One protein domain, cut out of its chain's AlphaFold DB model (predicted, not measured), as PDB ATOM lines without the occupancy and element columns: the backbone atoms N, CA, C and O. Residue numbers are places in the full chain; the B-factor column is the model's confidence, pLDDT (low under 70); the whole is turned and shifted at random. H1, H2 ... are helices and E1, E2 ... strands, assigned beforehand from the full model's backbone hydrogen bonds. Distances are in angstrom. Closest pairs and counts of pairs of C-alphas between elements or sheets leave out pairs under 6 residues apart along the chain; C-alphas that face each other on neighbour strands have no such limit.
ATOM      1  N   ARG A 338     -39.790  22.644 -10.469       55.47
ATOM      2  CA  ARG A 338     -39.155  23.905 -10.039       55.47
ATOM      3  C   ARG A 338     -37.967  24.317 -10.910       55.47
ATOM      4  O   ARG A 338     -37.789  25.507 -11.137       55.47
ATOM      5  N   ALA A 339     -37.172  23.363 -11.398       54.72
ATOM      6  CA  ALA A 339     -36.044  23.637 -12.290       54.72
ATOM      7  C   ALA A 339     -36.471  23.994 -13.729       54.72
ATOM      8  O   ALA A 339     -35.720  24.662 -14.435       54.72
ATOM      9  N   ILE A 340     -37.658  23.562 -14.164       55.06
ATOM     10  CA  ILE A 340     -38.219  23.851 -15.495       55.06
ATOM     11  C   ILE A 340     -38.977  25.192 -15.501       55.06
ATOM     12  O   ILE A 340     -38.950  25.925 -16.488       55.06
ATOM     13  N   SER A 341     -39.641  25.544 -14.398       57.91
ATOM     14  CA  SER A 341     -40.415  26.781 -14.248       57.91
ATOM     15  C   SER A 341     -39.562  27.963 -13.759       57.91
ATOM     16  O   SER A 341     -39.202  28.023 -12.584       57.91
ATOM     17  N   MET A 342     -39.327  28.973 -14.600       56.97
ATOM     18  CA  MET A 342     -38.536  30.168 -14.235       56.97
ATOM     19  C   MET A 342     -39.270  31.208 -13.354       56.97
ATOM     20  O   MET A 342     -38.808  32.339 -13.222       56.97
ATOM     21  N   ASN A 343     -40.392  30.837 -12.729       67.69
ATOM     22  CA  ASN A 343     -41.263  31.751 -11.973       67.69
ATOM     23  C   ASN A 343     -41.038  31.717 -10.448       67.69
ATOM     24  O   ASN A 343     -41.781  32.356  -9.707       67.69
ATOM     25  N   PHE A 344     -40.058  30.959  -9.952       74.06
ATOM     26  CA  PHE A 344     -39.813  30.827  -8.514       74.06
ATOM     27  C   PHE A 344     -38.945  31.963  -7.958       74.06
ATOM     28  O   PHE A 344     -37.889  32.288  -8.504       74.06
ATOM     29  N   ILE A 345     -39.368  32.517  -6.821       79.56
ATOM     30  CA  ILE A 345     -38.628  33.510  -6.039       79.56
ATOM     31  C   ILE A 345     -38.273  32.969  -4.656       79.56
ATOM     32  O   ILE A 345     -38.952  32.096  -4.109       79.56
ATOM     33  N   THR A 346     -37.204  33.514  -4.079       84.12
ATOM     34  CA  THR A 346     -36.723  33.139  -2.749       84.12
ATOM     35  C   THR A 346     -37.046  34.259  -1.765       84.12
ATOM     36  O   THR A 346     -36.443  35.334  -1.790       84.12
ATOM     37  N   LEU A 347     -38.015  34.009  -0.887       85.06
ATOM     38  CA  LEU A 347     -38.454  34.939   0.145       85.06
ATOM     39  C   LEU A 347     -37.803  34.582   1.480       85.06
ATOM     40  O   LEU A 347     -38.062  33.531   2.069       85.06
ATOM     41  N   HIS A 348     -36.958  35.482   1.967       86.19
ATOM     42  CA  HIS A 348     -36.309  35.390   3.265       86.19
ATOM     43  C   HIS A 348     -37.127  36.196   4.274       86.19
ATOM     44  O   HIS A 348     -37.245  37.406   4.144       86.19
ATOM     45  N   ILE A 349     -37.707  35.553   5.283       86.00
ATOM     46  CA  ILE A 349     -38.575  36.184   6.280       86.00
ATOM     47  C   ILE A 349     -37.851  36.210   7.625       86.00
ATOM     48  O   ILE A 349     -37.670  35.176   8.272       86.00
ATOM     49  N   LYS A 350     -37.434  37.400   8.066       84.06
ATOM     50  CA  LYS A 350     -36.806  37.621   9.373       84.06
ATOM     51  C   LYS A 350     -37.849  38.068  10.387       84.06
ATOM     52  O   LYS A 350     -38.423  39.144  10.256       84.06
ATOM     53  N   SER A 351     -38.061  37.282  11.436       81.00
ATOM     54  CA  SER A 351     -38.944  37.687  12.535       81.00
ATOM     55  C   SER A 351     -38.237  38.628  13.524       81.00
ATOM     56  O   SER A 351     -37.090  38.398  13.911       81.00
ATOM     57  N   LEU A 352     -38.915  39.709  13.921       74.62
ATOM     58  CA  LEU A 352     -38.373  40.775  14.777       74.62
ATOM     59  C   LEU A 352     -39.065  40.812  16.155       74.62
ATOM     60  O   LEU A 352     -40.249  40.480  16.247       74.62
ATOM     61  N   PRO A 353     -38.377  41.242  17.236       59.69
ATOM     62  CA  PRO A 353     -36.987  41.723  17.275       59.69
ATOM     63  C   PRO A 353     -35.905  40.628  17.401       59.69
ATOM     64  O   PRO A 353     -34.768  40.875  17.018       59.69
ATOM     65  N   VAL A 354     -36.230  39.430  17.908       61.16
ATOM     66  CA  VAL A 354     -35.242  38.367  18.251       61.16
ATOM     67  C   VAL A 354     -35.506  37.046  17.494       61.16
ATOM     68  O   VAL A 354     -34.922  36.011  17.788       61.16
ATOM     69  N   GLY A 355     -36.407  37.044  16.511       64.06
ATOM     70  CA  GLY A 355     -36.881  35.817  15.871       64.06
ATOM     71  C   GLY A 355     -35.948  35.233  14.798       64.06
ATOM     72  O   GLY A 355     -34.940  35.829  14.407       64.06
ATOM     73  N   GLN A 356     -36.276  34.035  14.311       72.06
ATOM     74  CA  GLN A 356     -35.496  33.304  13.307       72.06
ATOM     75  C   GLN A 356     -35.639  33.894  11.888       72.06
ATOM     76  O   GLN A 356     -36.544  34.689  11.607       72.06
ATOM     77  N   LEU A 357     -34.709  33.513  11.002       80.19
ATOM     78  CA  LEU A 357     -34.787  33.741   9.557       80.19
ATOM     79  C   LEU A 357     -35.297  32.458   8.890       80.19
ATOM     80  O   LEU A 357     -34.646  31.422   9.006       80.19
ATOM     81  N   ILE A 358     -36.424  32.540   8.189       80.44
ATOM     82  CA  ILE A 358     -37.028  31.428   7.444       80.44
ATOM     83  C   ILE A 358     -36.924  31.743   5.952       80.44
ATOM     84  O   ILE A 358     -37.221  32.861   5.543       80.44
ATOM     85  N   SER A 359     -36.505  30.778   5.138       83.81
ATOM     86  CA  SER A 359     -36.264  30.975   3.702       83.81
ATOM     87  C   SER A 359     -37.178  30.066   2.893       83.81
ATOM     88  O   SER A 359     -37.059  28.845   2.971       83.81
ATOM     89  N   LEU A 360     -38.092  30.663   2.132       83.62
ATOM     90  CA  LEU A 360     -39.124  29.966   1.372       83.62
ATOM     91  C   LEU A 360     -38.885  30.157  -0.130       83.62
ATOM     92  O   LEU A 360     -38.628  31.271  -0.580       83.62
ATOM     93  N   THR A 361     -38.987  29.079  -0.906       82.44
ATOM     94  CA  THR A 361     -38.966  29.118  -2.378       82.44
ATOM     95  C   THR A 361     -40.386  28.928  -2.897       82.44
ATOM     96  O   THR A 361     -40.989  27.874  -2.688       82.44
ATOM     97  N   ILE A 362     -40.948  29.974  -3.504       80.06
ATOM     98  CA  ILE A 362     -42.384  30.093  -3.802       80.06
ATOM     99  C   ILE A 362     -42.562  30.591  -5.244       80.06
ATOM    100  O   ILE A 362     -41.770  31.401  -5.720       80.06
ATOM    101  N   ASP A 363     -43.573  30.082  -5.951       78.94
ATOM    102  CA  ASP A 363     -43.932  30.540  -7.302       78.94
ATOM    103  C   ASP A 363     -44.540  31.950  -7.221       78.94
ATOM    104  O   ASP A 363     -45.392  32.198  -6.367       78.94
ATOM    105  N   LEU A 364     -44.149  32.860  -8.114       75.38
ATOM    106  CA  LEU A 364     -44.739  34.197  -8.271       75.38
ATOM    107  C   LEU A 364     -46.267  34.182  -8.400       75.38
ATOM    108  O   LEU A 364     -46.928  35.117  -7.952       75.38
ATOM    109  N   LYS A 365     -46.824  33.105  -8.963       76.56
ATOM    110  CA  LYS A 365     -48.273  32.903  -9.118       76.56
ATOM    111  C   LYS A 365     -48.963  32.333  -7.876       76.56
ATOM    112  O   LYS A 365     -50.137  31.979  -7.935       76.56
ATOM    113  N   SER A 366     -48.250  32.215  -6.759       77.62
ATOM    114  CA  SER A 366     -48.846  31.862  -5.467       77.62
ATOM    115  C   SER A 366     -49.543  33.076  -4.862       77.62
ATOM    116  O   SER A 366     -49.079  34.206  -5.011       77.62
ATOM    117  N   SER A 367     -50.623  32.837  -4.126       78.94
ATOM    118  CA  SER A 367     -51.319  33.868  -3.362       78.94
ATOM    119  C   SER A 367     -50.557  34.268  -2.089       78.94
ATOM    120  O   SER A 367     -49.773  33.489  -1.533       78.94
ATOM    121  N   VAL A 368     -50.843  35.460  -1.557       75.31
ATOM    122  CA  VAL A 368     -50.333  35.890  -0.239       75.31
ATOM    123  C   VAL A 368     -50.807  34.952   0.883       75.31
ATOM    124  O   VAL A 368     -50.036  34.656   1.795       75.31
ATOM    125  N   SER A 369     -52.019  34.397   0.794       73.62
ATOM    126  CA  SER A 369     -52.492  33.352   1.722       73.62
ATOM    127  C   SER A 369     -51.580  32.115   1.740       73.62
ATOM    128  O   SER A 369     -51.197  31.655   2.816       73.62
ATOM    129  N   CYS A 370     -51.132  31.632   0.575       78.56
ATOM    130  CA  CYS A 370     -50.193  30.511   0.474       78.56
ATOM    131  C   CYS A 370     -48.825  30.835   1.111       78.56
ATOM    132  O   CYS A 370     -48.265  30.012   1.837       78.56
ATOM    133  N   LEU A 371     -48.313  32.061   0.923       79.38
ATOM    134  CA  LEU A 371     -47.108  32.543   1.614       79.38
ATOM    135  C   LEU A 371     -47.268  32.488   3.146       79.38
ATOM    136  O   LEU A 371     -46.349  32.053   3.845       79.38
ATOM    137  N   TYR A 372     -48.427  32.894   3.668       78.00
ATOM    138  CA  TYR A 372     -48.726  32.856   5.101       78.00
ATOM    139  C   TYR A 372     -48.846  31.431   5.655       78.00
ATOM    140  O   TYR A 372     -48.307  31.157   6.729       78.00
ATOM    141  N   GLU A 373     -49.487  30.505   4.937       76.69
ATOM    142  CA  GLU A 373     -49.540  29.088   5.322       76.69
ATOM    143  C   GLU A 373     -48.145  28.454   5.357       76.69
ATOM    144  O   GLU A 373     -47.766  27.848   6.363       76.69
ATOM    145  N   LEU A 374     -47.343  28.656   4.305       77.38
ATOM    146  CA  LEU A 374     -45.967  28.160   4.235       77.38
ATOM    147  C   LEU A 374     -45.090  28.759   5.340       77.38
ATOM    148  O   LEU A 374     -44.270  28.048   5.926       77.38
ATOM    149  N   TYR A 375     -45.269  30.038   5.673       78.06
ATOM    150  CA  TYR A 375     -44.549  30.668   6.776       78.06
ATOM    151  C   TYR A 375     -44.974  30.119   8.148       78.06
ATOM    152  O   TYR A 375     -44.107  29.789   8.958       78.06
ATOM    153  N   ARG A 376     -46.281  29.945   8.404       77.00
ATOM    154  CA  ARG A 376     -46.792  29.331   9.648       77.00
ATOM    155  C   ARG A 376     -46.298  27.892   9.811       77.00
ATOM    156  O   ARG A 376     -45.867  27.534  10.901       77.00
ATOM    157  N   ALA A 377     -46.299  27.097   8.738       74.62
ATOM    158  CA  ALA A 377     -45.839  25.706   8.752       74.62
ATOM    159  C   ALA A 377     -44.331  25.554   9.034       74.62
ATOM    160  O   ALA A 377     -43.914  24.538   9.584       74.62
ATOM    161  N   ASN A 378     -43.520  26.559   8.684       71.25
ATOM    162  CA  ASN A 378     -42.072  26.583   8.924       71.25
ATOM    163  C   ASN A 378     -41.667  27.421  10.157       71.25
ATOM    164  O   ASN A 378     -40.480  27.658  10.371       71.25
ATOM    165  N   SER A 379     -42.629  27.880  10.965       70.50
ATOM    166  CA  SER A 379     -42.402  28.682  12.171       70.50
ATOM    167  C   SER A 379     -42.649  27.864  13.439       70.50
ATOM    168  O   SER A 379     -43.626  27.127  13.538       70.50
ATOM    169  N   GLU A 380     -41.809  28.050  14.461       64.88
ATOM    170  CA  GLU A 380     -41.957  27.396  15.774       64.88
ATOM    171  C   GLU A 380     -43.239  27.815  16.527       64.88
ATOM    172  O   GLU A 380     -43.647  27.155  17.481       64.88
ATOM    173  N   LEU A 381     -43.884  28.917  16.117       63.31
ATOM    174  CA  LEU A 381     -45.064  29.500  16.770       63.31
ATOM    175  C   LEU A 381     -46.218  29.731  15.766       63.31
ATOM    176  O   LEU A 381     -46.582  30.884  15.514       63.31
ATOM    177  N   PRO A 382     -46.837  28.666  15.214       58.81
ATOM    178  CA  PRO A 382     -47.826  28.768  14.129       58.81
ATOM    179  C   PRO A 382     -49.109  29.533  14.504       58.81
ATOM    180  O   PRO A 382     -49.782  30.068  13.629       58.81
ATOM    181  N   ASN A 383     -49.436  29.620  15.799       57.97
ATOM    182  CA  ASN A 383     -50.672  30.235  16.305       57.97
ATOM    183  C   ASN A 383     -50.559  31.744  16.597       57.97
ATOM    184  O   ASN A 383     -51.486  32.326  17.164       57.97
ATOM    185  N   ARG A 384     -49.421  32.385  16.303       63.03
ATOM    186  CA  ARG A 384     -49.219  33.810  16.596       63.03
ATOM    187  C   ARG A 384     -49.693  34.663  15.408       63.03
ATOM    188  O   ARG A 384     -49.238  34.395  14.297       63.03
ATOM    189  N   PRO A 385     -50.529  35.704  15.606       64.38
ATOM    190  CA  PRO A 385     -50.775  36.682  14.552       64.38
ATOM    191  C   PRO A 385     -49.443  37.359  14.221       64.38
ATOM    192  O   PRO A 385     -48.739  37.852  15.105       64.38
ATOM    193  N   LEU A 386     -49.055  37.287  12.955       70.94
ATOM    194  CA  LEU A 386     -47.789  37.789  12.439       70.94
ATOM    195  C   LEU A 386     -48.102  38.595  11.183       70.94
ATOM    196  O   LEU A 386     -48.991  38.236  10.424       70.94
ATOM    197  N   HIS A 387     -47.382  39.689  10.995       78.75
ATOM    198  CA  HIS A 387     -47.568  40.637   9.911       78.75
ATOM    199  C   HIS A 387     -46.294  40.666   9.069       78.75
ATOM    200  O   HIS A 387     -45.223  40.982   9.596       78.75
ATOM    201  N   LEU A 388     -46.402  40.317   7.786       82.00
ATOM    202  CA  LEU A 388     -45.295  40.343   6.834       82.00
ATOM    203  C   LEU A 388     -45.130  41.747   6.235       82.00
ATOM    204  O   LEU A 388     -46.059  42.322   5.676       82.00
ATOM    205  N   LEU A 389     -43.928  42.304   6.354       83.94
ATOM    206  CA  LEU A 389     -43.556  43.631   5.874       83.94
ATOM    207  C   LEU A 389     -42.458  43.510   4.815       83.94
ATOM    208  O   LEU A 389     -41.422  42.897   5.068       83.94
ATOM    209  N   LEU A 390     -42.656  44.141   3.664       84.50
ATOM    210  CA  LEU A 390     -41.667  44.323   2.609       84.50
ATOM    211  C   LEU A 390     -41.003  45.703   2.761       84.50
ATOM    212  O   LEU A 390     -41.617  46.721   2.433       84.50
ATOM    213  N   PRO A 391     -39.764  45.777   3.268       80.62
ATOM    214  CA  PRO A 391     -39.038  47.031   3.373       80.62
ATOM    215  C   PRO A 391     -38.433  47.434   2.017       80.62
ATOM    216  O   PRO A 391     -37.861  46.610   1.302       80.62
ATOM    217  N   THR A 392     -38.538  48.712   1.669       77.31
ATOM    218  CA  THR A 392     -38.004  49.309   0.430       77.31
ATOM    219  C   THR A 392     -37.530  50.736   0.708       77.31
ATOM    220  O   THR A 392     -37.876  51.301   1.742       77.31
ATOM    221  N   THR A 393     -36.844  51.392  -0.230       72.25
ATOM    222  CA  THR A 393     -36.528  52.832  -0.117       72.25
ATOM    223  C   THR A 393     -37.751  53.761  -0.118       72.25
ATOM    224  O   THR A 393     -37.631  54.927   0.264       72.25
ATOM    225  N   HIS A 394     -38.926  53.265  -0.513       69.56
ATOM    226  CA  HIS A 394     -40.169  54.038  -0.576       69.56
ATOM    227  C   HIS A 394     -41.029  53.920   0.694       69.56
ATOM    228  O   HIS A 394     -41.831  54.813   0.958       69.56
ATOM    229  N   GLY A 395     -40.852  52.857   1.484       72.25
ATOM    230  CA  GLY A 395     -41.666  52.563   2.666       72.25
ATOM    231  C   GLY A 395     -41.501  51.127   3.165       72.25
ATOM    232  O   GLY A 395     -40.914  50.273   2.491       72.25
ATOM    233  N   LEU A 396     -42.074  50.860   4.337       74.19
ATOM    234  CA  LEU A 396     -42.409  49.519   4.804       74.19
ATOM    235  C   LEU A 396     -43.798  49.171   4.262       74.19
ATOM    236  O   LEU A 396     -44.802  49.704   4.738       74.19
ATOM    237  N   PHE A 397     -43.864  48.292   3.270       76.88
ATOM    238  CA  PHE A 397     -45.124  47.858   2.679       76.88
ATOM    239  C   PHE A 397     -45.677  46.642   3.413       76.88
ATOM    240  O   PHE A 397     -44.957  45.669   3.620       76.88
ATOM    241  N   TYR A 398     -46.945  46.676   3.814       74.12
ATOM    242  CA  TYR A 398     -47.574  45.538   4.486       74.12
ATOM    243  C   TYR A 398     -48.192  44.551   3.480       74.12
ATOM    244  O   TYR A 398     -48.996  44.952   2.638       74.12
ATOM    245  N   LEU A 399     -47.800  43.274   3.579       73.44
ATOM    246  CA  LEU A 399     -48.377  42.140   2.852       73.44
ATOM    247  C   LEU A 399     -49.477  41.510   3.705       73.44
ATOM    248  O   LEU A 399     -49.223  40.995   4.799       73.44
ATOM    249  N   ASP A 400     -50.699  41.552   3.187       67.00
ATOM    250  CA  ASP A 400     -51.900  41.327   3.974       67.00
ATOM    251  C   ASP A 400     -52.655  40.037   3.620       67.00
ATOM    252  O   ASP A 400     -52.845  39.707   2.455       67.00
ATOM    253  N   GLU A 401     -53.134  39.350   4.656       59.78
ATOM    254  CA  GLU A 401     -54.032  38.193   4.570       59.78
ATOM    255  C   GLU A 401     -55.472  38.549   5.012       59.78
ATOM    256  O   GLU A 401     -56.403  37.850   4.620       59.78
ATOM    257  N   GLN A 402     -55.677  39.584   5.852       55.62
ATOM    258  CA  GLN A 402     -56.913  39.753   6.651       55.62
ATOM    259  C   GLN A 402     -57.379  41.204   6.948       55.62
ATOM    260  O   GLN A 402     -58.409  41.370   7.601       55.62
ATOM    261  N   ILE A 403     -56.682  42.263   6.523       51.62
ATOM    262  CA  ILE A 403     -57.086  43.661   6.769       51.62
ATOM    263  C   ILE A 403     -57.995  44.171   5.638       51.62
ATOM    264  O   ILE A 403     -57.543  44.707   4.626       51.62
ATOM    265  N   LEU A 419     -51.775  37.837  -5.866       76.00
ATOM    266  CA  LEU A 419     -50.631  37.017  -6.238       76.00
ATOM    267  C   LEU A 419     -49.332  37.726  -5.856       76.00
ATOM    268  O   LEU A 419     -49.262  38.953  -5.841       76.00
ATOM    269  N   LEU A 420     -48.259  36.981  -5.589       75.12
ATOM    270  CA  LEU A 420     -46.954  37.588  -5.282       75.12
ATOM    271  C   LEU A 420     -46.396  38.416  -6.456       75.12
ATOM    272  O   LEU A 420     -45.621  39.350  -6.232       75.12
ATOM    273  N   GLU A 421     -46.826  38.133  -7.691       73.69
ATOM    274  CA  GLU A 421     -46.548  38.971  -8.862       73.69
ATOM    275  C   GLU A 421     -47.162  40.383  -8.784       73.69
ATOM    276  O   GLU A 421     -46.509  41.322  -9.246       73.69
ATOM    277  N   ASP A 422     -48.311  40.570  -8.118       73.12
ATOM    278  CA  ASP A 422     -48.971  41.880  -7.942       73.12
ATOM    279  C   ASP A 422     -48.155  42.844  -7.059       73.12
ATOM    280  O   ASP A 422     -48.327  44.063  -7.107       73.12
ATOM    281  N   PHE A 423     -47.221  42.310  -6.263       72.50
ATOM    282  CA  PHE A 423     -46.338  43.077  -5.379       72.50
ATOM    283  C   PHE A 423     -45.011  43.477  -6.057       72.50
ATOM    284  O   PHE A 423     -44.068  43.889  -5.379       72.50
ATOM    285  N   ASN A 424     -44.909  43.353  -7.389       73.12
ATOM    286  CA  ASN A 424     -43.702  43.629  -8.186       73.12
ATOM    287  C   ASN A 424     -42.443  42.867  -7.706       73.12
ATOM    288  O   ASN A 424     -41.314  43.319  -7.918       73.12
ATOM    289  N   LEU A 425     -42.615  41.690  -7.091       73.44
ATOM    290  CA  LEU A 425     -41.533  40.810  -6.612       73.44
ATOM    291  C   LEU A 425     -40.852  40.019  -7.749       73.44
ATOM    292  O   LEU A 425     -40.343  38.920  -7.549       73.44
ATOM    293  N   GLN A 426     -40.848  40.561  -8.965       72.56
ATOM    294  CA  GLN A 426     -40.364  39.893 -10.174       72.56
ATOM    295  C   GLN A 426     -38.854  40.110 -10.389       72.56
ATOM    296  O   GLN A 426     -38.235  40.982  -9.776       72.56
ATOM    297  N   SER A 444     -34.227  35.287  -7.792       70.06
ATOM    298  CA  SER A 444     -34.622  36.564  -7.183       70.06
ATOM    299  C   SER A 444     -34.857  36.406  -5.681       70.06
ATOM    300  O   SER A 444     -35.859  35.831  -5.254       70.06
ATOM    301  N   GLN A 445     -33.926  36.928  -4.883       79.69
ATOM    302  CA  GLN A 445     -33.990  36.930  -3.421       79.69
ATOM    303  C   GLN A 445     -34.582  38.243  -2.895       79.69
ATOM    304  O   GLN A 445     -34.156  39.326  -3.306       79.69
ATOM    305  N   PHE A 446     -35.510  38.167  -1.943       83.31
ATOM    306  CA  PHE A 446     -36.072  39.334  -1.250       83.31
ATOM    307  C   PHE A 446     -36.104  39.100   0.260       83.31
ATOM    308  O   PHE A 446     -36.365  37.981   0.705       83.31
ATOM    309  N   LEU A 447     -35.860  40.150   1.050       84.56
ATOM    310  CA  LEU A 447     -36.019  40.114   2.504       84.56
ATOM    311  C   LEU A 447     -37.355  40.738   2.917       84.56
ATOM    312  O   LEU A 447     -37.679  41.859   2.526       84.56
ATOM    313  N   LEU A 448     -38.078  40.020   3.770       85.94
ATOM    314  CA  LEU A 448     -39.306  40.404   4.450       85.94
ATOM    315  C   LEU A 448     -39.062  40.425   5.967       85.94
ATOM    316  O   LEU A 448     -38.297  39.614   6.495       85.94
ATOM    317  N   PHE A 449     -39.755  41.303   6.688       85.12
ATOM    318  CA  PHE A 449     -39.785  41.313   8.151       85.12
ATOM    319  C   PHE A 449     -41.129  40.803   8.670       85.12
ATOM    320  O   PHE A 449     -42.171  41.302   8.266       85.12
ATOM    321  N   ALA A 450     -41.116  39.846   9.598       83.56
ATOM    322  CA  ALA A 450     -42.315  39.386  10.294       83.56
ATOM    323  C   ALA A 450     -42.409  40.026  11.688       83.56
ATOM    324  O   ALA A 450     -41.481  39.912  12.496       83.56
ATOM    325  N   VAL A 451     -43.532  40.683  11.982       77.88
ATOM    326  CA  VAL A 451     -43.768  41.397  13.249       77.88
ATOM    327  C   VAL A 451     -45.090  40.946  13.866       77.88
ATOM    328  O   VAL A 451     -46.093  40.838  13.176       77.88
ATOM    329  N   ALA A 452     -45.120  40.679  15.171       72.81
ATOM    330  CA  ALA A 452     -46.299  40.100  15.829       72.81
ATOM    331  C   ALA A 452     -47.414  41.091  16.210       72.81
ATOM    332  O   ALA A 452     -48.496  40.670  16.603       72.81
ATOM    333  N   ILE A 453     -47.132  42.395  16.178       70.12
ATOM    334  CA  ILE A 453     -48.094  43.464  16.465       70.12
ATOM    335  C   ILE A 453     -47.777  44.616  15.511       70.12
ATOM    336  O   ILE A 453     -46.653  45.129  15.510       70.12
ATOM    337  N   LEU A 454     -48.758  45.010  14.703       67.56
ATOM    338  CA  LEU A 454     -48.652  46.138  13.785       67.56
ATOM    339  C   LEU A 454     -49.215  47.398  14.458       67.56
ATOM    340  O   LEU A 454     -50.407  47.473  14.741       67.56
ATOM    341  N   HIS A 455     -48.364  48.389  14.722       72.38
ATOM    342  CA  HIS A 455     -48.768  49.689  15.256       72.38
ATOM    343  C   HIS A 455     -48.121  50.808  14.419       72.38
ATOM    344  O   HIS A 455     -46.886  50.865  14.365       72.38
ATOM    345  N   PRO A 456     -48.904  51.709  13.783       65.12
ATOM    346  CA  PRO A 456     -48.401  52.625  12.752       65.12
ATOM    347  C   PRO A 456     -47.206  53.490  13.165       65.12
ATOM    348  O   PRO A 456     -46.352  53.784  12.337       65.12
ATOM    349  N   GLN A 457     -47.125  53.875  14.442       66.44
ATOM    350  CA  GLN A 457     -46.078  54.767  14.953       66.44
ATOM    351  C   GLN A 457     -44.825  54.032  15.455       66.44
ATOM    352  O   GLN A 457     -43.727  54.569  15.368       66.44
ATOM    353  N   SER A 458     -44.961  52.812  15.990       71.56
ATOM    354  CA  SER A 458     -43.866  52.131  16.706       71.56
ATOM    355  C   SER A 458     -43.268  50.955  15.939       71.56
ATOM    356  O   SER A 458     -42.072  50.698  16.079       71.56
ATOM    357  N   THR A 459     -44.032  50.279  15.073       74.44
ATOM    358  CA  THR A 459     -43.477  49.237  14.194       74.44
ATOM    359  C   THR A 459     -42.380  49.787  13.271       74.44
ATOM    360  O   THR A 459     -41.325  49.153  13.203       74.44
ATOM    361  N   PRO A 460     -42.523  50.963  12.621       72.44
ATOM    362  CA  PRO A 460     -41.457  51.477  11.764       72.44
ATOM    363  C   PRO A 460     -40.206  51.890  12.540       72.44
ATOM    364  O   PRO A 460     -39.098  51.656  12.070       72.44
ATOM    365  N   GLN A 461     -40.363  52.427  13.756       72.06
ATOM    366  CA  GLN A 461     -39.236  52.762  14.629       72.06
ATOM    367  C   GLN A 461     -38.506  51.505  15.132       72.06
ATOM    368  O   GLN A 461     -37.279  51.494  15.191       72.06
ATOM    369  N   LEU A 462     -39.229  50.418  15.427       77.19
ATOM    370  CA  LEU A 462     -38.638  49.119  15.774       77.19
ATOM    371  C   LEU A 462     -37.833  48.539  14.603       77.19
ATOM    372  O   LEU A 462     -36.701  48.100  14.803       77.19
ATOM    373  N   VAL A 463     -38.390  48.564  13.387       74.00
ATOM    374  CA  VAL A 463     -37.693  48.105  12.174       74.00
ATOM    375  C   VAL A 463     -36.473  48.982  11.884       74.00
ATOM    376  O   VAL A 463     -35.402  48.448  11.615       74.00
ATOM    377  N   TRP A 464     -36.586  50.308  12.001       72.62
ATOM    378  CA  TRP A 464     -35.466  51.240  11.824       72.62
ATOM    379  C   TRP A 464     -34.343  50.990  12.832       72.62
ATOM    380  O   TRP A 464     -33.205  50.805  12.415       72.62
ATOM    381  N   ASN A 465     -34.657  50.884  14.128       74.38
ATOM    382  CA  ASN A 465     -33.672  50.574  15.168       74.38
ATOM    383  C   ASN A 465     -32.976  49.228  14.896       74.38
ATOM    384  O   ASN A 465     -31.754  49.136  15.001       74.38
ATOM    385  N   TYR A 466     -33.735  48.198  14.499       77.56
ATOM    386  CA  TYR A 466     -33.170  46.904  14.112       77.56
ATOM    387  C   TYR A 466     -32.227  47.035  12.908       77.56
ATOM    388  O   TYR A 466     -31.112  46.512  12.947       77.56
ATOM    389  N   VAL A 467     -32.637  47.765  11.867       74.88
ATOM    390  CA  VAL A 467     -31.809  47.997  10.679       74.88
ATOM    391  C   VAL A 467     -30.536  48.760  11.048       74.88
ATOM    392  O   VAL A 467     -29.461  48.266  10.741       74.88
ATOM    393  N   GLN A 468     -30.617  49.881  11.774       72.00
ATOM    394  CA  GLN A 468     -29.443  50.661  12.197       72.00
ATOM    395  C   GLN A 468     -28.431  49.850  13.016       72.00
ATOM    396  O   GLN A 468     -27.226  50.029  12.853       72.00
ATOM    397  N   GLN A 469     -28.911  48.984  13.913       72.12
ATOM    398  CA  GLN A 469     -28.054  48.190  14.797       72.12
ATOM    399  C   GLN A 469     -27.369  47.017  14.082       72.12
ATOM    400  O   GLN A 469     -26.300  46.596  14.513       72.12
ATOM    401  N   ASN A 470     -27.978  46.475  13.022       71.00
ATOM    402  CA  ASN A 470     -27.533  45.231  12.380       71.00
ATOM    403  C   ASN A 470     -27.018  45.426  10.937       71.00
ATOM    404  O   ASN A 470     -26.385  44.523  10.395       71.00
ATOM    405  N   PHE A 471     -27.284  46.574  10.301       72.81
ATOM    406  CA  PHE A 471     -26.964  46.858   8.899       72.81
ATOM    407  C   PHE A 471     -26.538  48.326   8.729       72.81
ATOM    408  O   PHE A 471     -27.241  49.253   9.133       72.81
ATOM    409  N   HIS A 472     -25.425  48.573   8.038       66.31
ATOM    410  CA  HIS A 472     -24.984  49.935   7.709       66.31
ATOM    411  C   HIS A 472     -25.712  50.495   6.476       66.31
ATOM    412  O   HIS A 472     -25.092  50.809   5.460       66.31
ATOM    413  N   PHE A 473     -27.040  50.624   6.560       64.06
ATOM    414  CA  PHE A 473     -27.843  51.200   5.482       64.06
ATOM    415  C   PHE A 473     -27.608  52.713   5.364       64.06
ATOM    416  O   PHE A 473     -27.937  53.476   6.277       64.06
ATOM    417  N   LYS A 474     -27.088  53.159   4.214       60.16
ATOM    418  CA  LYS A 474     -27.055  54.582   3.854       60.16
ATOM    419  C   LYS A 474     -28.285  54.898   2.993       60.16
ATOM    420  O   LYS A 474     -28.352  54.393   1.867       60.16
ATOM    421  N   PRO A 475     -29.248  55.710   3.476       59.22
ATOM    422  CA  PRO A 475     -30.366  56.139   2.645       59.22
ATOM    423  C   PRO A 475     -29.836  56.952   1.453       59.22
ATOM    424  O   PRO A 475     -28.925  57.759   1.636       59.22
ATOM    425  N   PRO A 476     -30.370  56.754   0.236       58.25
ATOM    426  CA  PRO A 476     -29.893  57.471  -0.938       58.25
ATOM    427  C   PRO A 476     -30.209  58.967  -0.827       58.25
ATOM    428  O   PRO A 476     -31.372  59.377  -0.835       58.25
ATOM    429  N   PRO A 497     -36.682  59.445   7.726       60.09
ATOM    430  CA  PRO A 497     -36.598  59.111   6.303       60.09
ATOM    431  C   PRO A 497     -37.900  58.510   5.751       60.09
ATOM    432  O   PRO A 497     -38.544  57.705   6.411       60.09
ATOM    433  N   ARG A 498     -38.250  58.805   4.488       61.66
ATOM    434  CA  ARG A 498     -39.509  58.335   3.858       61.66
ATOM    435  C   ARG A 498     -39.755  56.826   3.978       61.66
ATOM    436  O   ARG A 498     -40.903  56.415   4.097       61.66
ATOM    437  N   TRP A 499     -38.692  56.023   3.973       64.56
ATOM    438  CA  TRP A 499     -38.786  54.570   4.056       64.56
ATOM    439  C   TRP A 499     -39.225  54.038   5.429       64.56
ATOM    440  O   TRP A 499     -39.706  52.912   5.514       64.56
ATOM    441  N   THR A 500     -39.145  54.840   6.497       63.94
ATOM    442  CA  THR A 500     -39.627  54.472   7.841       63.94
ATOM    443  C   THR A 500     -41.129  54.735   8.016       63.94
ATOM    444  O   THR A 500     -41.591  54.986   9.127       63.94
ATOM    445  N   ARG A 501     -41.905  54.725   6.929       67.56
ATOM    446  CA  ARG A 501     -43.368  54.871   6.938       67.56
ATOM    447  C   ARG A 501     -44.019  53.540   6.595       67.56
ATOM    448  O   ARG A 501     -43.548  52.846   5.699       67.56
ATOM    449  N   LEU A 502     -45.097  53.199   7.295       68.00
ATOM    450  CA  LEU A 502     -45.926  52.039   6.974       68.00
ATOM    451  C   LEU A 502     -46.913  52.420   5.861       68.00
ATOM    452  O   LEU A 502     -47.647  53.395   6.014       68.00
ATOM    453  N   VAL A 503     -46.924  51.678   4.753       66.50
ATOM    454  CA  VAL A 503     -47.712  52.009   3.552       66.50
ATOM    455  C   VAL A 503     -48.502  50.778   3.071       66.50
ATOM    456  O   VAL A 503     -47.944  49.678   3.038       66.50
ATOM    457  N   PRO A 504     -49.782  50.914   2.674       63.38
ATOM    458  CA  PRO A 504     -50.513  49.841   1.996       63.38
ATOM    459  C   PRO A 504     -49.841  49.465   0.668       63.38
ATOM    460  O   PRO A 504     -49.512  50.337  -0.138       63.38
ATOM    461  N   ALA A 505     -49.635  48.170   0.428       60.53
ATOM    462  CA  ALA A 505     -48.879  47.682  -0.729       60.53
ATOM    463  C   ALA A 505     -49.493  48.044  -2.096       60.53
ATOM    464  O   ALA A 505     -48.768  48.309  -3.051       60.53
ATOM    465  N   THR A 506     -50.821  48.101  -2.187       56.16
ATOM    466  CA  THR A 506     -51.578  48.051  -3.449       56.16
ATOM    467  C   THR A 506     -51.478  49.278  -4.364       56.16
ATOM    468  O   THR A 506     -51.962  49.208  -5.489       56.16
ATOM    469  N   PHE A 507     -50.855  50.390  -3.942       54.91
ATOM    470  CA  PHE A 507     -50.869  51.640  -4.730       54.91
ATOM    471  C   PHE A 507     -49.532  52.392  -4.871       54.91
ATOM    472  O   PHE A 507     -49.484  53.372  -5.613       54.91
ATOM    473  N   LEU A 508     -48.453  51.989  -4.184       59.66
ATOM    474  CA  LEU A 508     -47.208  52.786  -4.119       59.66
ATOM    475  C   LEU A 508     -45.890  51.981  -4.197       59.66
ATOM    476  O   LEU A 508     -44.818  52.557  -4.002       59.66
ATOM    477  N   LEU A 509     -45.941  50.678  -4.491       67.94
ATOM    478  CA  LEU A 509     -44.742  49.838  -4.606       67.94
ATOM    479  C   LEU A 509     -43.795  50.285  -5.745       67.94
ATOM    480  O   LEU A 509     -44.260  50.716  -6.806       67.94
ATOM    481  N   PRO A 510     -42.463  50.132  -5.582       69.00
ATOM    482  CA  PRO A 510     -41.513  50.283  -6.681       69.00
ATOM    483  C   PRO A 510     -41.868  49.362  -7.857       69.00
ATOM    484  O   PRO A 510     -42.251  48.213  -7.653       69.00
ATOM    485  N   LYS A 511     -41.680  49.836  -9.097       68.81
ATOM    486  CA  LYS A 511     -41.915  49.029 -10.315       68.81
ATOM    487  C   LYS A 511     -40.954  47.840 -10.468       68.81
ATOM    488  O   LYS A 511     -41.244  46.925 -11.222       68.81
ATOM    489  N   ALA A 512     -39.813  47.893  -9.785       74.75
ATOM    490  CA  ALA A 512     -38.774  46.873  -9.766       74.75
ATOM    491  C   ALA A 512     -38.242  46.768  -8.330       74.75
ATOM    492  O   ALA A 512     -37.298  47.466  -7.953       74.75
ATOM    493  N   VAL A 513     -38.899  45.959  -7.490       76.06
ATOM    494  CA  VAL A 513     -38.499  45.778  -6.079       76.06
ATOM    495  C   VAL A 513     -37.122  45.116  -5.984       76.06
ATOM    496  O   VAL A 513     -36.368  45.359  -5.044       76.06
ATOM    497  N   ASP A 514     -36.746  44.322  -6.986       75.44
ATOM    498  CA  ASP A 514     -35.448  43.661  -7.065       75.44
ATOM    499  C   ASP A 514     -34.276  44.625  -7.310       75.44
ATOM    500  O   ASP A 514     -33.134  44.270  -7.019       75.44
ATOM    501  N   GLN A 515     -34.557  45.833  -7.800       75.50
ATOM    502  CA  GLN A 515     -33.591  46.918  -7.988       75.50
ATOM    503  C   GLN A 515     -33.676  47.992  -6.897       75.50
ATOM    504  O   GLN A 515     -32.950  48.989  -6.957       75.50
ATOM    505  N   ASP A 516     -34.543  47.818  -5.896       78.81
ATOM    506  CA  ASP A 516     -34.662  48.773  -4.801       78.81
ATOM    507  C   ASP A 516     -33.341  48.844  -3.994       78.81
ATOM    508  O   ASP A 516     -32.830  47.806  -3.551       78.81
ATOM    509  N   PRO A 517     -32.766  50.044  -3.766       76.00
ATOM    510  CA  PRO A 517     -31.474  50.173  -3.091       76.00
ATOM    511  C   PRO A 517     -31.425  49.598  -1.668       76.00
ATOM    512  O   PRO A 517     -30.339  49.246  -1.210       76.00
ATOM    513  N   PHE A 518     -32.556  49.490  -0.963       78.62
ATOM    514  CA  PHE A 518     -32.620  48.886   0.369       78.62
ATOM    515  C   PHE A 518     -32.502  47.360   0.281       78.62
ATOM    516  O   PHE A 518     -31.661  46.765   0.956       78.62
ATOM    517  N   GLN A 519     -33.271  46.732  -0.615       81.94
ATOM    518  CA  GLN A 519     -33.177  45.290  -0.872       81.94
ATOM    519  C   GLN A 519     -31.779  44.906  -1.387       81.94
ATOM    520  O   GLN A 519     -31.181  43.946  -0.894       81.94
ATOM    521  N   LEU A 520     -31.199  45.693  -2.303       77.12
ATOM    522  CA  LEU A 520     -29.839  45.473  -2.812       77.12
ATOM    523  C   LEU A 520     -28.753  45.575  -1.729       77.12
ATOM    524  O   LEU A 520     -27.858  44.733  -1.706       77.12
ATOM    525  N   GLN A 521     -28.821  46.561  -0.825       75.75
ATOM    526  CA  GLN A 521     -27.825  46.719   0.245       75.75
ATOM    527  C   GLN A 521     -27.889  45.595   1.293       75.75
ATOM    528  O   GLN A 521     -26.857  45.228   1.854       75.75
ATOM    529  N   ILE A 522     -29.073  45.027   1.551       75.81
ATOM    530  CA  ILE A 522     -29.254  44.010   2.598       75.81
ATOM    531  C   ILE A 522     -29.033  42.575   2.093       75.81
ATOM    532  O   ILE A 522     -28.565  41.737   2.867       75.81
ATOM    533  N   ARG A 523     -29.274  42.284   0.806       76.50
ATOM    534  CA  ARG A 523     -29.045  40.953   0.199       76.50
ATOM    535  C   ARG A 523     -27.722  40.274   0.604       76.50
ATOM    536  O   ARG A 523     -27.787  39.135   1.060       76.50
TER     537      ARG A 523
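This is residues 338 to 403, 419 to 426, 444 to 476 and 497 to 523 of the 955 residues of an uncharacterized protein of Phytophthora palmivora var. palmivora (UniProt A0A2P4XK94). A strongly twisted sheet of six strands runs through the middle of this domain, with helix H1 on one face and helices H3 and H4 on the other, so that three layers stand one over another. The hairpin of E1 and E2 makes one side of the sheet, the hairpin of E3 and E4 with the short strand E6 makes the other, and E5 joins the two; the small helix H2 only grazes the sheet. You have 134 printed residues, with four named helices and six named strands in the order E1 E2 H1 E3 E4 H2 E5 H3 E6 H4, and the class is mixed, helices and strands. Across the sheet the order is E2 E1 E5 E3 E4 E6, with both parallel and antiparallel neighbours. The whole is compact and rounded, with a radius of gyration of the C-alphas of 14.1 A and spans of 40 by 34 by 27 A.

Find C-alpha 344 at (-39.813, 30.827, -8.514); from there E1 runs through residues 344 to 351, 22.2 A. E2 follows at residues 357 to 363, 19.4 A, and H1 at residues 368 to 377, 14.3 A. Next come E3, residues 387 to 392, 16.0 A, and E4, residues 395 to 399, 12.4 A. Beyond the first cut is H2, residues 420 to 423. Look for C-alpha 444 at (-34.622, 36.564, -7.183), where E5 begins; it runs to residue 451, 22.9 A. H3, residues 459 to 470, is the longest helix by residues, 16.5 A. E6 is residues 502 to 504, and H4, residues 517 to 523, ends at C-alpha 523, (-29.045, 40.953, 0.199).

Start at the edge strand E2, antiparallel to E1 in a hairpin, with N 347 and O 360 at 2.8 A. E1 and E5 are parallel at 29 degrees, with N 348 and O 446 at 2.9 A. E5 and E3 are antiparallel, with N 389 and O 449 at 2.8 A. E3 and E4 form an antiparallel hairpin, with N 390 and O 397 at 2.8 A. E4 and the edge strand E6 are parallel at 51 degrees, with N 503 and O 396 at 2.9 A. E2, H1 and E3 form a split strand-helix-strand unit, two strands of one sheet that follow each other among the strands with a helix between them in the chain and with E1 and E5 between them in the sheet, and its crossover is right-handed. H1 lies over E1 at a height over the sheet of 7.2 A, slantwise to the strands at 59 degrees on the local plane, only just short of across; its closest C-alphas to E2 are those of Tyr 375 and Ile 358, 7.6 A. On the opposite face, H3 lies over E3 at a height of 10.2 A and runs across the strands, at 67 degrees to E3 on the local plane. H4 is on the same face as H3 at a height of 5.8 A, only just over none of the strands, with 2 of its 7 C-alphas falling on E5; its closest C-alphas to E3 are those of Phe 518 and Thr 392, 5.4 A. H1 and H2 are close but not clearly touching, with C-alphas 368 and 420 at 6.3 A, while H3 and H4 are apart. In H1, H3 and H4 every O i to N i+4 pair is within hydrogen-bond range; H2 is too short for such a pair.

The two C-alphas farthest apart are those of Ile 340 and Gln 457, 44.1 A. Three cuts interrupt the printed part: look for C-alphas 403 and 419, 16.0 A apart, 426 and 444, 7.3 A, and 476 and 497, 10.0 A. Of the links printed whole, E6 to H4 is long, through residues 505 to 516. The mean pLDDT of the printed part is 72.2, and 43 residues are under 70, among them residues 338 to 343 and 497 to 511.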